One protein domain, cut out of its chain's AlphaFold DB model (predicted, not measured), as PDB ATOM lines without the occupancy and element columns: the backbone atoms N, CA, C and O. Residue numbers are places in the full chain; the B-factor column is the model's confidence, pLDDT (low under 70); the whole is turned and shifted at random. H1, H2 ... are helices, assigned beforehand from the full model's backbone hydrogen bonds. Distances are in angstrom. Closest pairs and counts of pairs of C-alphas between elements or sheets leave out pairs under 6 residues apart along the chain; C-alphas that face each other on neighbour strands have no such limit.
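This is residues 9 to 135 of the 139 residues of an uncharacterized protein of Chlamydiae bacterium CG10_big_fil_rev_8_21_14_0_10_42_34 (UniProt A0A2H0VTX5). Five helices, H1 to H5, make a cluster built round the long helix H3, and a sixth and longest helix, H6, crosses H3 with its last turns while its first turns reach away from the cluster. The link of residues 86 to 97 runs from H5 out to the start of H6, and the short last helix H7 is near H6 without touching it. The printed part has 127 residues with seven named helices, H1 to H7 in order along the chain, and no named strand: the class is all helix. The whole is compact, with a radius of gyration of the C-alphas of 14.4 A and a rounded outline of 36 by 33 by 29 A.

Look first at H6, residues 98 to 119: with residues 114 to 119 alone it touches H3, residues 32 to 51, about perpendicular at 86 degrees, the closest C-alphas being those of Leu 48 and Tyr 115, 6.8 A apart. H3 is the hub, touching four helices. H4, residues 61 to 71, touches H3 about perpendicular at 79 degrees, closest at the C-alphas of Tyr 42 and Ile 63, 5.3 A. H1, residues 9 to 14, touches H3 at a shallow tilt of 20 degrees, opposite ways, closest at the C-alphas of Ile 12 and Lys 43, 5.9 A. H2, residues 18 to 28, touches residues 32 to 39 of H3 at a steep tilt of 53 degrees, closest at the C-alphas of Val 21 and Ala 35, 5.5 A. H5, residues 74 to 85, touches H1 with residues 83 to 84 alone, closest at the C-alphas of Ile 12 and Ile 84, 7.1 A. H4 and H5 only just touch, with 3 pairs of C-alphas within 8 A, and only at the corner by their link. H7, residues 129 to 134, is close to H6 but not clearly touching, its Ile 129 C-alpha 7.4 A from that of Glu 101. In each of the seven helices every O i to N i+4 pair is within hydrogen-bond range.

Find C-alpha 98 at (-5.775, 6.197, -147.116); from there H6 runs 30.9 A to C-alpha 119 at (13.346, 16.733, -125.231). H3 measures 28.8 A, H5 15.6 A, H4 15.1 A and H2 14.7 A. H1 begins at C-alpha 9, (4.321, 21.970, -117.401).

The C-alphas of Asn 14 and Lys 98, the two farthest apart, are 38.4 A apart. The printed part has no cut, and its one long link joins H5 to H6. In this model residues 125 to 135 are under 70 in pLDDT.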
ATOM      1  N   ILE A   9       3.179  22.855-117.142       94.94
ATOM      2  CA  ILE A   9       4.321  21.970-117.401       94.94
ATOM      3  C   ILE A   9       4.778  21.306-116.101       94.94
ATOM      4  O   ILE A   9       4.930  20.085-116.060       94.94
ATOM      5  N   GLN A  10       4.928  22.071-115.018       95.62
ATOM      6  CA  GLN A  10       5.231  21.515-113.700       95.62
ATOM      7  C   GLN A  10       4.166  20.506-113.233       95.62
ATOM      8  O   GLN A  10       4.518  19.441-112.717       95.62
ATOM      9  N   TYR A  11       2.883  20.806-113.456       97.31
ATOM     10  CA  TYR A  11       1.783  19.898-113.135       97.31
ATOM     11  C   TYR A  11       1.877  18.585-113.931       97.31
ATOM     12  O   TYR A  11       1.781  17.507-113.343       97.31
ATOM     13  N   ILE A  12       2.146  18.656-115.244       97.62
ATOM     14  CA  ILE A  12       2.374  17.485-116.109       97.62
ATOM     15  C   ILE A  12       3.486  16.593-115.545       97.62
ATOM     16  O   ILE A  12       3.306  15.378-115.420       97.62
ATOM     17  N   GLN A  13       4.628  17.180-115.175       95.25
ATOM     18  CA  GLN A  13       5.763  16.415-114.647       95.25
ATOM     19  C   GLN A  13       5.398  15.685-113.346       95.25
ATOM     20  O   GLN A  13       5.784  14.528-113.152       95.25
ATOM     21  N   ASN A  14       4.549  16.298-112.521       96.88
ATOM     22  CA  ASN A  14       4.083  15.754-111.246       96.88
ATOM     23  C   ASN A  14       2.865  14.821-111.347       96.88
ATOM     24  O   ASN A  14       2.445  14.280-110.324       96.88
ATOM     25  N   LEU A  15       2.300  14.590-112.539       97.00
ATOM     26  CA  LEU A  15       1.167  13.676-112.699       97.00
ATOM     27  C   LEU A  15       1.491  12.287-112.133       97.00
ATOM     28  O   LEU A  15       2.406  11.604-112.608       97.00
ATOM     29  N   ASP A  16       0.700  11.839-111.161       96.69
ATOM     30  CA  ASP A  16       0.741  10.453-110.706       96.69
ATOM     31  C   ASP A  16      -0.051   9.565-111.672       96.69
ATOM     32  O   ASP A  16      -1.285   9.582-111.708       96.69
ATOM     33  N   LEU A  17       0.693   8.802-112.474       97.88
ATOM     34  CA  LEU A  17       0.188   7.827-113.441       97.88
ATOM     35  C   LEU A  17       0.667   6.401-113.109       97.88
ATOM     36  O   LEU A  17       0.660   5.526-113.972       97.88
ATOM     37  N   GLN A  18       1.066   6.129-111.856       96.94
ATOM     38  CA  GLN A  18       1.542   4.798-111.443       96.94
ATOM     39  C   GLN A  18       0.487   3.701-111.641       96.94
ATOM     40  O   GLN A  18       0.819   2.541-111.877       96.94
ATOM     41  N   TYR A  19      -0.798   4.055-111.575       96.25
ATOM     42  CA  TYR A  19      -1.889   3.126-111.860       96.25
ATOM     43  C   TYR A  19      -1.888   2.646-113.323       96.25
ATOM     44  O   TYR A  19      -2.240   1.493-113.571       96.25
ATOM     45  N   ILE A  20      -1.442   3.481-114.273       97.88
ATOM     46  CA  ILE A  20      -1.299   3.092-115.682       97.88
ATOM     47  C   ILE A  20      -0.145   2.108-115.823       97.88
ATOM     48  O   ILE A  20      -0.345   1.032-116.374       97.88
ATOM     49  N   VAL A  21       1.021   2.399-115.229       97.75
ATOM     50  CA  VAL A  21       2.173   1.474-115.227       97.75
ATOM     51  C   VAL A  21       1.760   0.094-114.706       97.75
ATOM     52  O   VAL A  21       1.985  -0.916-115.369       97.75
ATOM     53  N   LYS A  22       1.070   0.041-113.556       96.62
ATOM     54  CA  LYS A  22       0.562  -1.217-112.979       96.62
ATOM     55  C   LYS A  22      -0.374  -1.967-113.928       96.62
ATOM     56  O   LYS A  22      -0.339  -3.196-113.970       96.62
ATOM     57  N   ARG A  23      -1.218  -1.252-114.678       95.00
ATOM     58  CA  ARG A  23      -2.130  -1.847-115.662       95.00
ATOM     59  C   ARG A  23      -1.380  -2.369-116.889       95.00
ATOM     60  O   ARG A  23      -1.658  -3.494-117.297       95.00
ATOM     61  N   LEU A  24      -0.440  -1.607-117.445       94.75
ATOM     62  CA  LEU A  24       0.367  -2.030-118.595       94.75
ATOM     63  C   LEU A  24       1.143  -3.315-118.275       94.75
ATOM     64  O   LEU A  24       1.039  -4.295-119.010       94.75
ATOM     65  N   VAL A  25       1.808  -3.362-117.119       96.00
ATOM     66  CA  VAL A  25       2.545  -4.553-116.669       96.00
ATOM     67  C   VAL A  25       1.591  -5.711-116.362       96.00
ATOM     68  O   VAL A  25       1.735  -6.802-116.899       96.00
ATOM     69  N   GLY A  26       0.574  -5.488-115.524       93.00
ATOM     70  CA  GLY A  26      -0.254  -6.576-114.994       93.00
ATOM     71  C   GLY A  26      -1.363  -7.087-115.919       93.00
ATOM     72  O   GLY A  26      -1.882  -8.178-115.697       93.00
ATOM     73  N   LYS A  27      -1.793  -6.297-116.912       90.06
ATOM     74  CA  LYS A  27      -2.888  -6.661-117.832       90.06
ATOM     75  C   LYS A  27      -2.455  -6.754-119.285       90.06
ATOM     76  O   LYS A  27      -3.046  -7.545-120.013       90.06
ATOM     77  N   LYS A  28      -1.464  -5.963-119.702       86.06
ATOM     78  CA  LYS A  28      -0.957  -5.959-121.083       86.06
ATOM     79  C   LYS A  28       0.403  -6.655-121.217       86.06
ATOM     80  O   LYS A  28       0.871  -6.806-122.337       86.06
ATOM     81  N   ASN A  29       0.981  -7.147-120.112       93.19
ATOM     82  CA  ASN A  29       2.260  -7.868-120.051       93.19
ATOM     83  C   ASN A  29       3.453  -7.072-120.600       93.19
ATOM     84  O   ASN A  29       4.359  -7.650-121.196       93.19
ATOM     85  N   TRP A  30       3.444  -5.750-120.426       95.44
ATOM     86  CA  TRP A  30       4.589  -4.913-120.779       95.44
ATOM     87  C   TRP A  30       5.726  -5.105-119.780       95.44
ATOM     88  O   TRP A  30       5.480  -5.375-118.599       95.44
ATOM     89  N   ASP A  31       6.959  -4.901-120.238       97.44
ATOM     90  CA  ASP A  31       8.086  -4.746-119.327       97.44
ATOM     91  C   ASP A  31       7.891  -3.495-118.447       97.44
ATOM     92  O   ASP A  31       7.361  -2.467-118.878       97.44
ATOM     93  N   GLU A  32       8.292  -3.572-117.176       97.00
ATOM     94  CA  GLU A  32       8.075  -2.469-116.237       97.00
ATOM     95  C   GLU A  32       8.903  -1.227-116.598       97.00
ATOM     96  O   GLU A  32       8.424  -0.101-116.420       97.00
ATOM     97  N   ALA A  33      10.129  -1.405-117.101       97.19
ATOM     98  CA  ALA A  33      10.968  -0.290-117.523       97.19
ATOM     99  C   ALA A  33      10.380   0.381-118.771       97.19
ATOM    100  O   ALA A  33      10.276   1.609-118.805       97.19
ATOM    101  N   GLU A  34       9.908  -0.410-119.736       95.56
ATOM    102  CA  GLU A  34       9.207   0.078-120.930       95.56
ATOM    103  C   GLU A  34       7.923   0.849-120.578       95.56
ATOM    104  O   GLU A  34       7.698   1.958-121.070       95.56
ATOM    105  N   ALA A  35       7.100   0.319-119.669       97.19
ATOM    106  CA  ALA A  35       5.878   0.984-119.222       97.19
ATOM    107  C   ALA A  35       6.172   2.324-118.524       97.19
ATOM    108  O   ALA A  35       5.487   3.322-118.765       97.19
ATOM    109  N   LYS A  36       7.205   2.378-117.671       97.94
ATOM    110  CA  LYS A  36       7.631   3.620-117.004       97.94
ATOM    111  C   LYS A  36       8.173   4.646-117.995       97.94
ATOM    112  O   LYS A  36       7.818   5.821-117.886       97.94
ATOM    113  N   ASP A  37       8.998   4.218-118.950       97.25
ATOM    114  CA  ASP A  37       9.535   5.102-119.985       97.25
ATOM    115  C   ASP A  37       8.416   5.674-120.864       97.25
ATOM    116  O   ASP A  37       8.341   6.885-121.065       97.25
ATOM    117  N   THR A  38       7.469   4.837-121.287       97.00
ATOM    118  CA  THR A  38       6.333   5.269-122.113       97.00
ATOM    119  C   THR A  38       5.427   6.249-121.368       97.00
ATOM    120  O   THR A  38       5.013   7.261-121.929       97.00
ATOM    121  N   VAL A  39       5.166   6.030-120.074       98.38
ATOM    122  CA  VAL A  39       4.411   6.991-119.250       98.38
ATOM    123  C   VAL A  39       5.147   8.330-119.124       98.38
ATOM    124  O   VAL A  39       4.510   9.386-119.153       98.38
ATOM    125  N   ARG A  40       6.480   8.323-119.021       98.12
ATOM    126  CA  ARG A  40       7.289   9.553-119.037       98.12
ATOM    127  C   ARG A  40       7.205  10.256-120.398       98.12
ATOM    128  O   ARG A  40       6.980  11.464-120.433       98.12
ATOM    129  N   LYS A  41       7.298   9.517-121.506       97.75
ATOM    130  CA  LYS A  41       7.130  10.058-122.865       97.75
ATOM    131  C   LYS A  41       5.726  10.613-123.110       97.75
ATOM    132  O   LYS A  41       5.583  11.664-123.726       97.75
ATOM    133  N   TYR A  42       4.686   9.995-122.548       98.44
ATOM    134  CA  TYR A  42       3.326  10.539-122.567       98.44
ATOM    135  C   TYR A  42       3.236  11.899-121.856       98.44
ATOM    136  O   TYR A  42       2.611  12.822-122.376       98.44
ATOM    137  N   LYS A  43       3.912  12.085-120.713       98.50
ATOM    138  CA  LYS A  43       4.004  13.412-120.073       98.50
ATOM    139  C   LYS A  43       4.677  14.433-120.996       98.50
ATOM    140  O   LYS A  43       4.160  15.534-121.166       98.50
ATOM    141  N   ASN A  44       5.775  14.060-121.647       97.88
ATOM    142  CA  ASN A  44       6.440  14.924-122.626       97.88
ATOM    143  C   ASN A  44       5.535  15.238-123.830       97.88
ATOM    144  O   ASN A  44       5.502  16.376-124.288       97.88
ATOM    145  N   PHE A  45       4.719  14.286-124.286       97.75
ATOM    146  CA  PHE A  45       3.711  14.521-125.319       97.75
ATOM    147  C   PHE A  45       2.644  15.539-124.882       97.75
ATOM    148  O   PHE A  45       2.315  16.444-125.647       97.75
ATOM    149  N   LEU A  46       2.150  15.473-123.638       98.00
ATOM    150  CA  LEU A  46       1.246  16.501-123.099       98.00
ATOM    151  C   LEU A  46       1.917  17.880-123.058       98.00
ATOM    152  O   LEU A  46       1.306  18.875-123.450       98.00
ATOM    153  N   ALA A  47       3.181  17.937-122.630       97.56
ATOM    154  CA  ALA A  47       3.962  19.170-122.620       97.56
ATOM    155  C   ALA A  47       4.158  19.725-124.040       97.56
ATOM    156  O   ALA A  47       3.989  20.923-124.257       97.56
ATOM    157  N   LEU A  48       4.418  18.867-125.030       96.56
ATOM    158  CA  LEU A  48       4.538  19.261-126.433       96.56
ATOM    159  C   LEU A  48       3.262  19.945-126.948       96.56
ATOM    160  O   LEU A  48       3.343  20.950-127.651       96.56
ATOM    161  N   LYS A  49       2.079  19.458-126.548       95.62
ATOM    162  CA  LYS A  49       0.787  20.076-126.905       95.62
ATOM    163  C   LYS A  49       0.562  21.442-126.249       95.62
ATOM    164  O   LYS A  49      -0.183  22.248-126.798       95.62
ATOM    165  N   ILE A  50       1.199  21.719-125.110       95.00
ATOM    166  CA  ILE A  50       1.205  23.055-124.491       95.00
ATOM    167  C   ILE A  50       2.173  23.992-125.207       95.00
ATOM    168  O   ILE A  50       1.851  25.159-125.415       95.00
ATOM    169  N   LEU A  51       3.350  23.488-125.579       92.94
ATOM    170  CA  LEU A  51       4.390  24.288-126.221       92.94
ATOM    171  C   LEU A  51       4.001  24.685-127.650       92.94
ATOM    172  O   LEU A  51       4.335  25.788-128.074       92.94
ATOM    173  N   ASP A  52       3.236  23.841-128.351       91.00
ATOM    174  CA  ASP A  52       2.798  24.096-129.726       91.00
ATOM    175  C   ASP A  52       1.267  23.915-129.901       91.00
ATOM    176  O   ASP A  52       0.812  23.036-130.636       91.00
ATOM    177  N   PRO A  53       0.426  24.760-129.273       87.06
ATOM    178  CA  PRO A  53      -1.017  24.520-129.114       87.06
ATOM    179  C   PRO A  53      -1.841  24.629-130.406       87.06
ATOM    180  O   PRO A  53      -3.034  24.327-130.405       87.06
ATOM    181  N   LYS A  54      -1.233  25.104-131.499       87.62
ATOM    182  CA  LYS A  54      -1.862  25.215-132.825       87.62
ATOM    183  C   LYS A  54      -1.561  24.023-133.732       87.62
ATOM    184  O   LYS A  54      -2.152  23.937-134.802       87.62
ATOM    185  N   LEU A  55      -0.627  23.156-133.341       88.62
ATOM    186  CA  LEU A  55      -0.188  22.035-134.161       88.62
ATOM    187  C   LEU A  55      -0.911  20.760-133.741       88.62
ATOM    188  O   LEU A  55      -1.068  20.470-132.552       88.62
ATOM    189  N   VAL A  56      -1.328  19.981-134.735       90.38
ATOM    190  CA  VAL A  56      -1.819  18.624-134.502       90.38
ATOM    191  C   VAL A  56      -0.613  17.759-134.156       90.38
ATOM    192  O   VAL A  56       0.376  17.737-134.888       90.38
ATOM    193  N   ARG A  57      -0.672  17.089-133.002       93.81
ATOM    194  CA  ARG A  57       0.387  16.197-132.520       93.81
ATOM    195  C   ARG A  57      -0.106  14.761-132.544       93.81
ATOM    196  O   ARG A  57      -1.112  14.467-131.896       93.81
ATOM    197  N   VAL A  58       0.610  13.905-133.266       93.88
ATOM    198  CA  VAL A  58       0.268  12.489-133.458       93.88
ATOM    199  C   VAL A  58       1.102  11.643-132.490       93.88
ATOM    200  O   VAL A  58       2.329  11.704-132.571       93.88
ATOM    201  N   PRO A  59       0.482  10.896-131.557       94.88
ATOM    202  CA  PRO A  59       1.207  10.045-130.617       94.88
ATOM    203  C   PRO A  59       1.858   8.842-131.319       94.88
ATOM    204  O   PRO A  59       1.396   8.402-132.373       94.88
ATOM    205  N   THR A  60       2.894   8.252-130.713       93.31
ATOM    206  CA  THR A  60       3.273   6.865-131.047       93.31
ATOM    207  C   THR A  60       2.186   5.897-130.573       93.31
ATOM    208  O   THR A  60       1.361   6.263-129.735       93.31
ATOM    209  N   LEU A  61       2.195   4.650-131.055       91.00
ATOM    210  CA  LEU A  61       1.253   3.618-130.597       91.00
ATOM    211  C   LEU A  61       1.313   3.415-129.076       91.00
ATOM    212  O   LEU A  61       0.292   3.270-128.414       91.00
ATOM    213  N   GLU A  62       2.514   3.443-128.511       94.25
ATOM    214  CA  GLU A  62       2.742   3.227-127.088       94.25
ATOM    215  C   GLU A  62       2.238   4.413-126.251       94.25
ATOM    216  O   GLU A  62       1.604   4.226-125.209       94.25
ATOM    217  N   ILE A  63       2.477   5.643-126.721       96.94
ATOM    218  CA  ILE A  63       1.961   6.862-126.085       96.94
ATOM    219  C   ILE A  63       0.432   6.906-126.169       96.94
ATOM    220  O   ILE A  63      -0.216   7.287-125.192       96.94
ATOM    221  N   ASP A  64      -0.140   6.514-127.307       95.69
ATOM    222  CA  ASP A  64      -1.586   6.441-127.517       95.69
ATOM    223  C   ASP A  64      -2.237   5.431-126.560       95.69
ATOM    224  O   ASP A  64      -3.249   5.724-125.929       95.69
ATOM    225  N   GLU A  65      -1.588   4.289-126.326       95.19
ATOM    226  CA  GLU A  65      -2.054   3.278-125.375       95.19
ATOM    227  C   GLU A  65      -2.074   3.792-123.922       95.19
ATOM    228  O   GLU A  65      -3.033   3.552-123.176       95.19
ATOM    229  N   VAL A  66      -1.045   4.547-123.512       97.94
ATOM    230  CA  VAL A  66      -1.034   5.249-122.214       97.94
ATOM    231  C   VAL A  66      -2.146   6.295-122.156       97.94
ATOM    232  O   VAL A  66      -2.819   6.427-121.129       97.94
ATOM    233  N   TRP A  67      -2.354   7.037-123.246       97.88
ATOM    234  CA  TRP A  67      -3.383   8.065-123.324       97.88
ATOM    235  C   TRP A  67      -4.787   7.459-123.191       97.88
ATOM    236  O   TRP A  67      -5.585   7.952-122.390       97.88
ATOM    237  N   HIS A  68      -5.062   6.335-123.857       96.94
ATOM    238  CA  HIS A  68      -6.299   5.571-123.693       96.94
ATOM    239  C   HIS A  68      -6.529   5.150-122.239       96.94
ATOM    240  O   HIS A  68      -7.608   5.385-121.685       96.94
ATOM    241  N   ASP A  69      -5.519   4.579-121.577       96.94
ATOM    242  CA  ASP A  69      -5.645   4.183-120.172       96.94
ATOM    243  C   ASP A  69      -5.899   5.388-119.252       96.94
ATOM    244  O   ASP A  69      -6.642   5.262-118.273       96.94
ATOM    245  N   HIS A  70      -5.353   6.562-119.578       98.38
ATOM    246  CA  HIS A  70      -5.655   7.793-118.859       98.38
ATOM    247  C   HIS A  70      -7.107   8.247-119.086       98.38
ATOM    248  O   HIS A  70      -7.816   8.485-118.107       98.38
ATOM    249  N   ILE A  71      -7.588   8.279-120.336       98.00
ATOM    250  CA  ILE A  71      -8.978   8.631-120.692       98.00
ATOM    251  C   ILE A  71      -9.985   7.745-119.945       98.00
ATOM    252  O   ILE A  71     -10.985   8.248-119.425       98.00
ATOM    253  N   LEU A  72      -9.706   6.441-119.822       96.75
ATOM    254  CA  LEU A  72     -10.565   5.494-119.099       96.75
ATOM    255  C   LEU A  72     -10.736   5.841-117.608       96.75
ATOM    256  O   LEU A  72     -11.726   5.447-116.993       96.75
ATOM    257  N   HIS A  73      -9.833   6.634-117.027       96.75
ATOM    258  CA  HIS A  73      -9.977   7.199-115.683       96.75
ATOM    259  C   HIS A  73     -10.659   8.569-115.760       96.75
ATOM    260  O   HIS A  73     -10.125   9.587-115.320       96.75
ATOM    261  N   THR A  74     -11.874   8.572-116.311       97.25
ATOM    262  CA  THR A  74     -12.590   9.751-116.827       97.25
ATOM    263  C   THR A  74     -12.600  10.965-115.896       97.25
ATOM    264  O   THR A  74     -12.347  12.082-116.343       97.25
ATOM    265  N   ARG A  75     -12.838  10.778-114.587       98.12
ATOM    266  CA  ARG A  75     -12.821  11.886-113.609       98.12
ATOM    267  C   ARG A  75     -11.438  12.518-113.475       98.12
ATOM    268  O   ARG A  75     -11.345  13.742-113.460       98.12
ATOM    269  N   LYS A  76     -10.390  11.696-113.373       97.69
ATOM    270  CA  LYS A  76      -9.007  12.167-113.277       97.69
ATOM    271  C   LYS A  76      -8.581  12.819-114.587       97.69
ATOM    272  O   LYS A  76      -8.093  13.939-114.555       97.69
ATOM    273  N   TYR A  77      -8.865  12.182-115.721       98.50
ATOM    274  CA  TYR A  77      -8.536  12.733-117.033       98.50
ATOM    275  C   TYR A  77      -9.168  14.109-117.264       98.50
ATOM    276  O   TYR A  77      -8.491  15.032-117.703       98.50
ATOM    277  N   MET A  78     -10.445  14.279-116.905       98.25
ATOM    278  CA  MET A  78     -11.132  15.567-117.011       98.25
ATOM    279  C   MET A  78     -10.492  16.641-116.118       98.25
ATOM    280  O   MET A  78     -10.307  17.770-116.566       98.25
ATOM    281  N   GLN A  79     -10.132  16.300-114.876       97.94
ATOM    282  CA  GLN A  79      -9.462  17.222-113.949       97.94
ATOM    283  C   GLN A  79      -8.058  17.603-114.424       97.94
ATOM    284  O   GLN A  79      -7.684  18.772-114.361       97.94
ATOM    285  N   ASP A  80      -7.294  16.627-114.909       98.19
ATOM    286  CA  ASP A  80      -5.955  16.850-115.440       98.19
ATOM    287  C   ASP A  80      -6.032  17.718-116.705       98.19
ATOM    288  O   ASP A  80      -5.276  18.676-116.833       98.19
ATOM    289  N   CYS A  81      -6.989  17.461-117.603       97.94
ATOM    290  CA  CYS A  81      -7.204  18.280-118.797       97.94
ATOM    291  C   CYS A  81      -7.542  19.737-118.459       97.94
ATOM    292  O   CYS A  81      -6.978  20.646-119.061       97.94
ATOM    293  N   ASP A  82      -8.424  19.970-117.486       96.94
ATOM    294  CA  ASP A  82      -8.767  21.322-117.034       96.94
ATOM    295  C   ASP A  82      -7.540  22.055-116.469       96.94
ATOM    296  O   ASP A  82      -7.263  23.194-116.833       96.94
ATOM    297  N   ARG A  83      -6.727  21.373-115.657       96.81
ATOM    298  CA  ARG A  83      -5.513  21.963-115.072       96.81
ATOM    299  C   ARG A  83      -4.405  22.216-116.090       96.81
ATOM    300  O   ARG A  83      -3.670  23.188-115.948       96.81
ATOM    301  N   ILE A  84      -4.268  21.343-117.084       96.75
ATOM    302  CA  ILE A  84      -3.188  21.407-118.073       96.75
ATOM    303  C   ILE A  84      -3.563  22.340-119.225       96.75
ATOM    304  O   ILE A  84      -2.801  23.236-119.573       96.75
ATOM    305  N   PHE A  85      -4.741  22.138-119.815       95.75
ATOM    306  CA  PHE A  85      -5.168  22.788-121.055       95.75
ATOM    307  C   PHE A  85      -6.261  23.845-120.850       95.75
ATOM    308  O   PHE A  85      -6.601  24.550-121.802       95.75
ATOM    309  N   GLY A  86      -6.863  23.936-119.657       95.50
ATOM    310  CA  GLY A  86      -8.048  24.771-119.409       95.50
ATOM    311  C   GLY A  86      -9.318  24.267-120.101       95.50
ATOM    312  O   GLY A  86     -10.308  24.993-120.179       95.50
ATOM    313  N   LYS A  87      -9.276  23.063-120.685       95.00
ATOM    314  CA  LYS A  87     -10.373  22.430-121.427       95.00
ATOM    315  C   LYS A  87     -10.113  20.940-121.600       95.00
ATOM    316  O   LYS A  87      -8.980  20.482-121.479       95.00
ATOM    317  N   TYR A  88     -11.150  20.191-121.960       96.62
ATOM    318  CA  TYR A  88     -11.005  18.785-122.320       96.62
ATOM    319  C   TYR A  88     -10.119  18.627-123.566       96.62
ATOM    320  O   TYR A  88     -10.346  19.282-124.586       96.62
ATOM    321  N   MET A  89      -9.112  17.754-123.494       95.69
ATOM    322  CA  MET A  89      -8.335  17.354-124.664       95.69
ATOM    323  C   MET A  89      -9.023  16.153-125.315       95.69
ATOM    324  O   MET A  89      -9.018  15.050-124.768       95.69
ATOM    325  N   HIS A  90      -9.640  16.374-126.472       94.12
ATOM    326  CA  HIS A  90     -10.319  15.315-127.211       94.12
ATOM    327  C   HIS A  90      -9.315  14.359-127.867       94.12
ATOM    328  O   HIS A  90      -8.236  14.774-128.301       94.12
ATOM    329  N   HIS A  91      -9.689  13.082-127.899       91.81
ATOM    330  CA  HIS A  91      -9.048  12.038-128.690       91.81
ATOM    331  C   HIS A  91      -9.999  11.684-129.830       91.81
ATOM    332  O   HIS A  91     -11.197  11.505-129.590       91.81
ATOM    333  N   GLU A  92      -9.474  11.657-131.050       86.69
ATOM    334  CA  GLU A  92     -10.214  11.348-132.269       86.69
ATOM    335  C   GLU A  92      -9.543  10.137-132.930       86.69
ATOM    336  O   GLU A  92      -8.384  10.236-133.340       86.69
ATOM    337  N   PRO A  93     -10.225   8.980-133.000       83.62
ATOM    338  CA  PRO A  93      -9.727   7.833-133.748       83.62
ATOM    339  C   PRO A  93      -9.615   8.166-135.239       83.62
ATOM    340  O   PRO A  93     -10.478   8.860-135.776       83.62
ATOM    341  N   SER A  94      -8.613   7.608-135.926       81.75
ATOM    342  CA  SER A  94      -8.544   7.702-137.391       81.75
ATOM    343  C   SER A  94      -9.752   7.017-138.031       81.75
ATOM    344  O   SER A  94     -10.184   5.938-137.614       81.75
ATOM    345  N   SER A  95     -10.259   7.634-139.093       81.69
ATOM    346  CA  SER A  95     -11.235   7.057-140.017       81.69
ATOM    347  C   SER A  95     -10.704   5.842-140.794       81.69
ATOM    348  O   SER A  95     -11.500   5.076-141.342       81.69
ATOM    349  N   GLY A  96      -9.379   5.655-140.849       82.75
ATOM    350  CA  GLY A  96      -8.704   4.590-141.596       82.75
ATOM    351  C   GLY A  96      -8.811   4.752-143.113       82.75
ATOM    352  O   GLY A  96      -8.795   3.769-143.856       82.75
ATOM    353  N   THR A  97      -9.028   5.981-143.587       87.56
ATOM    354  CA  THR A  97      -8.969   6.287-145.015       87.56
ATOM    355  C   THR A  97      -7.520   6.515-145.419       87.56
ATOM    356  O   THR A  97      -6.748   7.125-144.688       87.56
ATOM    357  N   LYS A  98      -7.150   6.065-146.621       85.06
ATOM    358  CA  LYS A  98      -5.775   6.197-147.116       85.06
ATOM    359  C   LYS A  98      -5.284   7.655-147.139       85.06
ATOM    360  O   LYS A  98      -4.135   7.916-146.814       85.06
ATOM    361  N   GLU A  99      -6.155   8.589-147.515       88.69
ATOM    362  CA  GLU A  99      -5.840  10.024-147.536       88.69
ATOM    363  C   GLU A  99      -5.535  10.563-146.130       88.69
ATOM    364  O   GLU A  99      -4.563  11.290-145.939       88.69
ATOM    365  N   GLU A 100      -6.322  10.166-145.128       87.06
ATOM    366  CA  GLU A 100      -6.057  10.544-143.741       87.06
ATOM    367  C   GLU A 100      -4.779   9.882-143.211       87.06
ATOM    368  O   GLU A 100      -3.998  10.538-142.531       87.06
ATOM    369  N   GLU A 101      -4.526   8.614-143.539       86.31
ATOM    370  CA  GLU A 101      -3.301   7.909-143.143       86.31
ATOM    371  C   GLU A 101      -2.039   8.596-143.685       86.31
ATOM    372  O   GLU A 101      -1.075   8.784-142.940       86.31
ATOM    373  N   GLU A 102      -2.049   9.008-144.957       88.19
ATOM    374  CA  GLU A 102      -0.958   9.780-145.564       88.19
ATOM    375  C   GLU A 102      -0.774  11.129-144.847       88.19
ATOM    376  O   GLU A 102       0.347  11.489-144.484       88.19
ATOM    377  N   HIS A 103      -1.865  11.835-144.538       89.75
ATOM    378  CA  HIS A 103      -1.802  13.102-143.808       89.75
ATOM    379  C   HIS A 103      -1.280  12.945-142.366       89.75
ATOM    380  O   HIS A 103      -0.446  13.729-141.904       89.75
ATOM    381  N   LEU A 104      -1.738  11.920-141.644       89.81
ATOM    382  CA  LEU A 104      -1.281  11.607-140.290       89.81
ATOM    383  C   LEU A 104       0.199  11.215-140.270       89.81
ATOM    384  O   LEU A 104       0.886  11.511-139.291       89.81
ATOM    385  N   ALA A 105       0.710  10.600-141.340       88.62
ATOM    386  CA  ALA A 105       2.125  10.283-141.466       88.62
ATOM    387  C   ALA A 105       3.000  11.544-141.517       88.62
ATOM    388  O   ALA A 105       4.004  11.622-140.802       88.62
ATOM    389  N   ASP A 106       2.591  12.555-142.287       90.69
ATOM    390  CA  ASP A 106       3.286  13.844-142.342       90.69
ATOM    391  C   ASP A 106       3.268  14.543-140.972       90.69
ATOM    392  O   ASP A 106       4.314  14.950-140.452       90.69
ATOM    393  N   LEU A 107       2.099  14.595-140.323       93.06
ATOM    394  CA  LEU A 107       1.944  15.175-138.983       93.06
ATOM    395  C   LEU A 107       2.748  14.422-137.911       93.06
ATOM    396  O   LEU A 107       3.255  15.030-136.960       93.06
ATOM    397  N   TYR A 108       2.895  13.104-138.045       92.62
ATOM    398  CA  TYR A 108       3.737  12.306-137.160       92.62
ATOM    399  C   TYR A 108       5.210  12.672-137.314       92.62
ATOM    400  O   TYR A 108       5.890  12.872-136.309       92.62
ATOM    401  N   VAL A 109       5.708  12.829-138.544       92.44
ATOM    402  CA  VAL A 109       7.095  13.257-138.788       92.44
ATOM    403  C   VAL A 109       7.354  14.639-138.180       92.44
ATOM    404  O   VAL A 109       8.399  14.858-137.564       92.44
ATOM    405  N   GLU A 110       6.404  15.567-138.292       93.88
ATOM    406  CA  GLU A 110       6.498  16.879-137.640       93.88
ATOM    407  C   GLU A 110       6.469  16.789-136.109       93.88
ATOM    408  O   GLU A 110       7.208  17.505-135.423       93.88
ATOM    409  N   THR A 111       5.630  15.904-135.565       94.94
ATOM    410  CA  THR A 111       5.541  15.648-134.121       94.94
ATOM    411  C   THR A 111       6.850  15.076-133.594       94.94
ATOM    412  O   THR A 111       7.390  15.615-132.632       94.94
ATOM    413  N   MET A 112       7.394  14.062-134.269       94.88
ATOM    414  CA  MET A 112       8.682  13.442-133.967       94.88
ATOM    415  C   MET A 112       9.791  14.491-133.935       94.88
ATOM    416  O   MET A 112      10.430  14.655-132.904       94.88
ATOM    417  N   ARG A 113       9.962  15.280-135.005       94.19
ATOM    418  CA  ARG A 113      10.995  16.332-135.052       94.19
ATOM    419  C   ARG A 113      10.864  17.324-133.897       94.19
ATOM    420  O   ARG A 113      11.847  17.615-133.226       94.19
ATOM    421  N   SER A 114       9.646  17.807-133.644       95.31
ATOM    422  CA  SER A 114       9.387  18.773-132.567       95.31
ATOM    423  C   SER A 114       9.672  18.179-131.185       95.31
ATOM    424  O   SER A 114      10.150  18.871-130.291       95.31
ATOM    425  N   TYR A 115       9.355  16.899-130.997       96.56
ATOM    426  CA  TYR A 115       9.608  16.182-129.759       96.56
ATOM    427  C   TYR A 115      11.111  15.994-129.524       96.56
ATOM    428  O   TYR A 115      11.616  16.362-128.465       96.56
ATOM    429  N   GLU A 116      11.830  15.470-130.519       95.56
ATOM    430  CA  GLU A 116      13.268  15.201-130.424       95.56
ATOM    431  C   GLU A 116      14.066  16.491-130.202       95.56
ATOM    432  O   GLU A 116      14.972  16.522-129.370       95.56
ATOM    433  N   GLU A 117      13.678  17.588-130.859       95.69
ATOM    434  CA  GLU A 117      14.273  18.907-130.635       95.69
ATOM    435  C   GLU A 117      14.078  19.389-129.189       95.69
ATOM    436  O   GLU A 117      15.031  19.827-128.542       95.69
ATOM    437  N   LYS A 118      12.858  19.299-128.646       95.75
ATOM    438  CA  LYS A 118      12.550  19.857-127.319       95.75
ATOM    439  C   LYS A 118      13.052  18.994-126.163       95.75
ATOM    440  O   LYS A 118      13.424  19.542-125.127       95.75
ATOM    441  N   PHE A 119      13.043  17.671-126.317       95.44
ATOM    442  CA  PHE A 119      13.346  16.733-125.231       95.44
ATOM    443  C   PHE A 119      14.692  16.020-125.386       95.44
ATOM    444  O   PHE A 119      15.103  15.330-124.454       95.44
ATOM    445  N   GLN A 120      15.397  16.219-126.508       96.31
ATOM    446  CA  GLN A 120      16.722  15.637-126.776       96.31
ATOM    447  C   GLN A 120      16.737  14.108-126.617       96.31
ATOM    448  O   GLN A 120      17.702  13.513-126.138       96.31
ATOM    449  N   GLU A 121      15.641  13.462-127.007       93.88
ATOM    450  CA  GLU A 121      15.442  12.020-126.912       93.88
ATOM    451  C   GLU A 121      14.629  11.530-128.111       93.88
ATOM    452  O   GLU A 121      13.818  12.286-128.641       93.88
ATOM    453  N   SER A 122      14.800  10.267-128.508       92.69
ATOM    454  CA  SER A 122      14.035   9.706-129.626       92.69
ATOM    455  C   SER A 122      12.551   9.587-129.284       92.69
ATOM    456  O   SER A 122      12.187   9.060-128.226       92.69
ATOM    457  N   TYR A 123      11.696  10.042-130.202       90.62
ATOM    458  CA  TYR A 123      10.247   9.930-130.034       90.62
ATOM    459  C   TYR A 123       9.756   8.493-130.250       90.62
ATOM    460  O   TYR A 123       8.912   7.996-129.509       90.62
ATOM    461  N   GLY A 124      10.329   7.821-131.245       82.06
ATOM    462  CA  GLY A 124       9.929   6.510-131.738       82.06
ATOM    463  C   GLY A 124      10.382   6.349-133.189       82.06
ATOM    464  O   GLY A 124      10.879   7.291-133.805       82.06
ATOM    465  N   HIS A 125      10.232   5.156-133.757       65.88
ATOM    466  CA  HIS A 125      10.597   4.936-135.157       65.88
ATOM    467  C   HIS A 125       9.596   5.610-136.111       65.88
ATOM    468  O   HIS A 125       8.409   5.739-135.798       65.88
ATOM    469  N   ALA A 126      10.077   6.036-137.284       53.91
ATOM    470  CA  ALA A 126       9.219   6.468-138.384       53.91
ATOM    471  C   ALA A 126       8.254   5.324-138.752       53.91
ATOM    472  O   ALA A 126       8.676   4.178-138.887       53.91
ATOM    473  N   LEU A 127       6.964   5.657-138.822       55.31
ATOM    474  CA  LEU A 127       5.809   4.758-138.777       55.31
ATOM    475  C   LEU A 127       5.932   3.453-139.585       55.31
ATOM    476  O   LEU A 127       6.199   3.466-140.783       55.31
ATOM    477  N   ASP A 128       5.530   2.349-138.954       49.66
ATOM    478  CA  ASP A 128       4.865   1.247-139.650       49.66
ATOM    479  C   ASP A 128       3.349   1.507-139.597       49.66
ATOM    480  O   ASP A 128       2.641   1.006-138.721       49.66
ATOM    481  N   ILE A 129       2.862   2.364-140.504       47.00
ATOM    482  CA  ILE A 129       1.452   2.810-140.594       47.00
ATOM    483  C   ILE A 129       0.495   1.605-140.661       47.00
ATOM    484  O   ILE A 129      -0.631   1.653-140.158       47.00
ATOM    485  N   SER A 130       0.968   0.469-141.186       45.34
ATOM    486  CA  SER A 130       0.194  -0.771-141.268       45.34
ATOM    487  C   SER A 130      -0.246  -1.308-139.897       45.34
ATOM    488  O   SER A 130      -1.302  -1.941-139.803       45.34
ATOM    489  N   LYS A 131       0.493  -1.009-138.815       48.84
ATOM    490  CA  LYS A 131       0.157  -1.422-137.440       48.84
ATOM    491  C   LYS A 131      -0.960  -0.593-136.806       48.84
ATOM    492  O   LYS A 131      -1.738  -1.139-136.030       48.84
ATOM    493  N   TRP A 132      -1.092   0.682-137.178       46.12
ATOM    494  CA  TRP A 132      -2.236   1.520-136.785       46.12
ATOM    495  C   TRP A 132      -3.542   0.969-137.384       46.12
ATOM    496  O   TRP A 132      -4.562   0.865-136.709       46.12
ATOM    497  N   CYS A 133      -3.476   0.500-138.632       44.12
ATOM    498  CA  CYS A 133      -4.636   0.060-139.412       44.12
ATOM    499  C   CYS A 133      -5.066  -1.393-139.139       44.12
ATOM    500  O   CYS A 133      -6.190  -1.791-139.460       44.12
ATOM    501  N   THR A 134      -4.178  -2.210-138.563       42.62
ATOM    502  CA  THR A 134      -4.427  -3.635-138.272       42.62
ATOM    503  C   THR A 134      -4.913  -3.900-136.853       42.62
ATOM    504  O   THR A 134      -5.384  -5.009-136.592       42.62
ATOM    505  N   ASN A 135      -4.945  -2.899-135.964       44.03
ATOM    506  CA  ASN A 135      -5.580  -3.019-134.646       44.03
ATOM    507  C   ASN A 135      -7.121  -2.925-134.733       44.03
ATOM    508  O   ASN A 135      -7.795  -2.317-133.900       44.03
TER     509      ASN A 135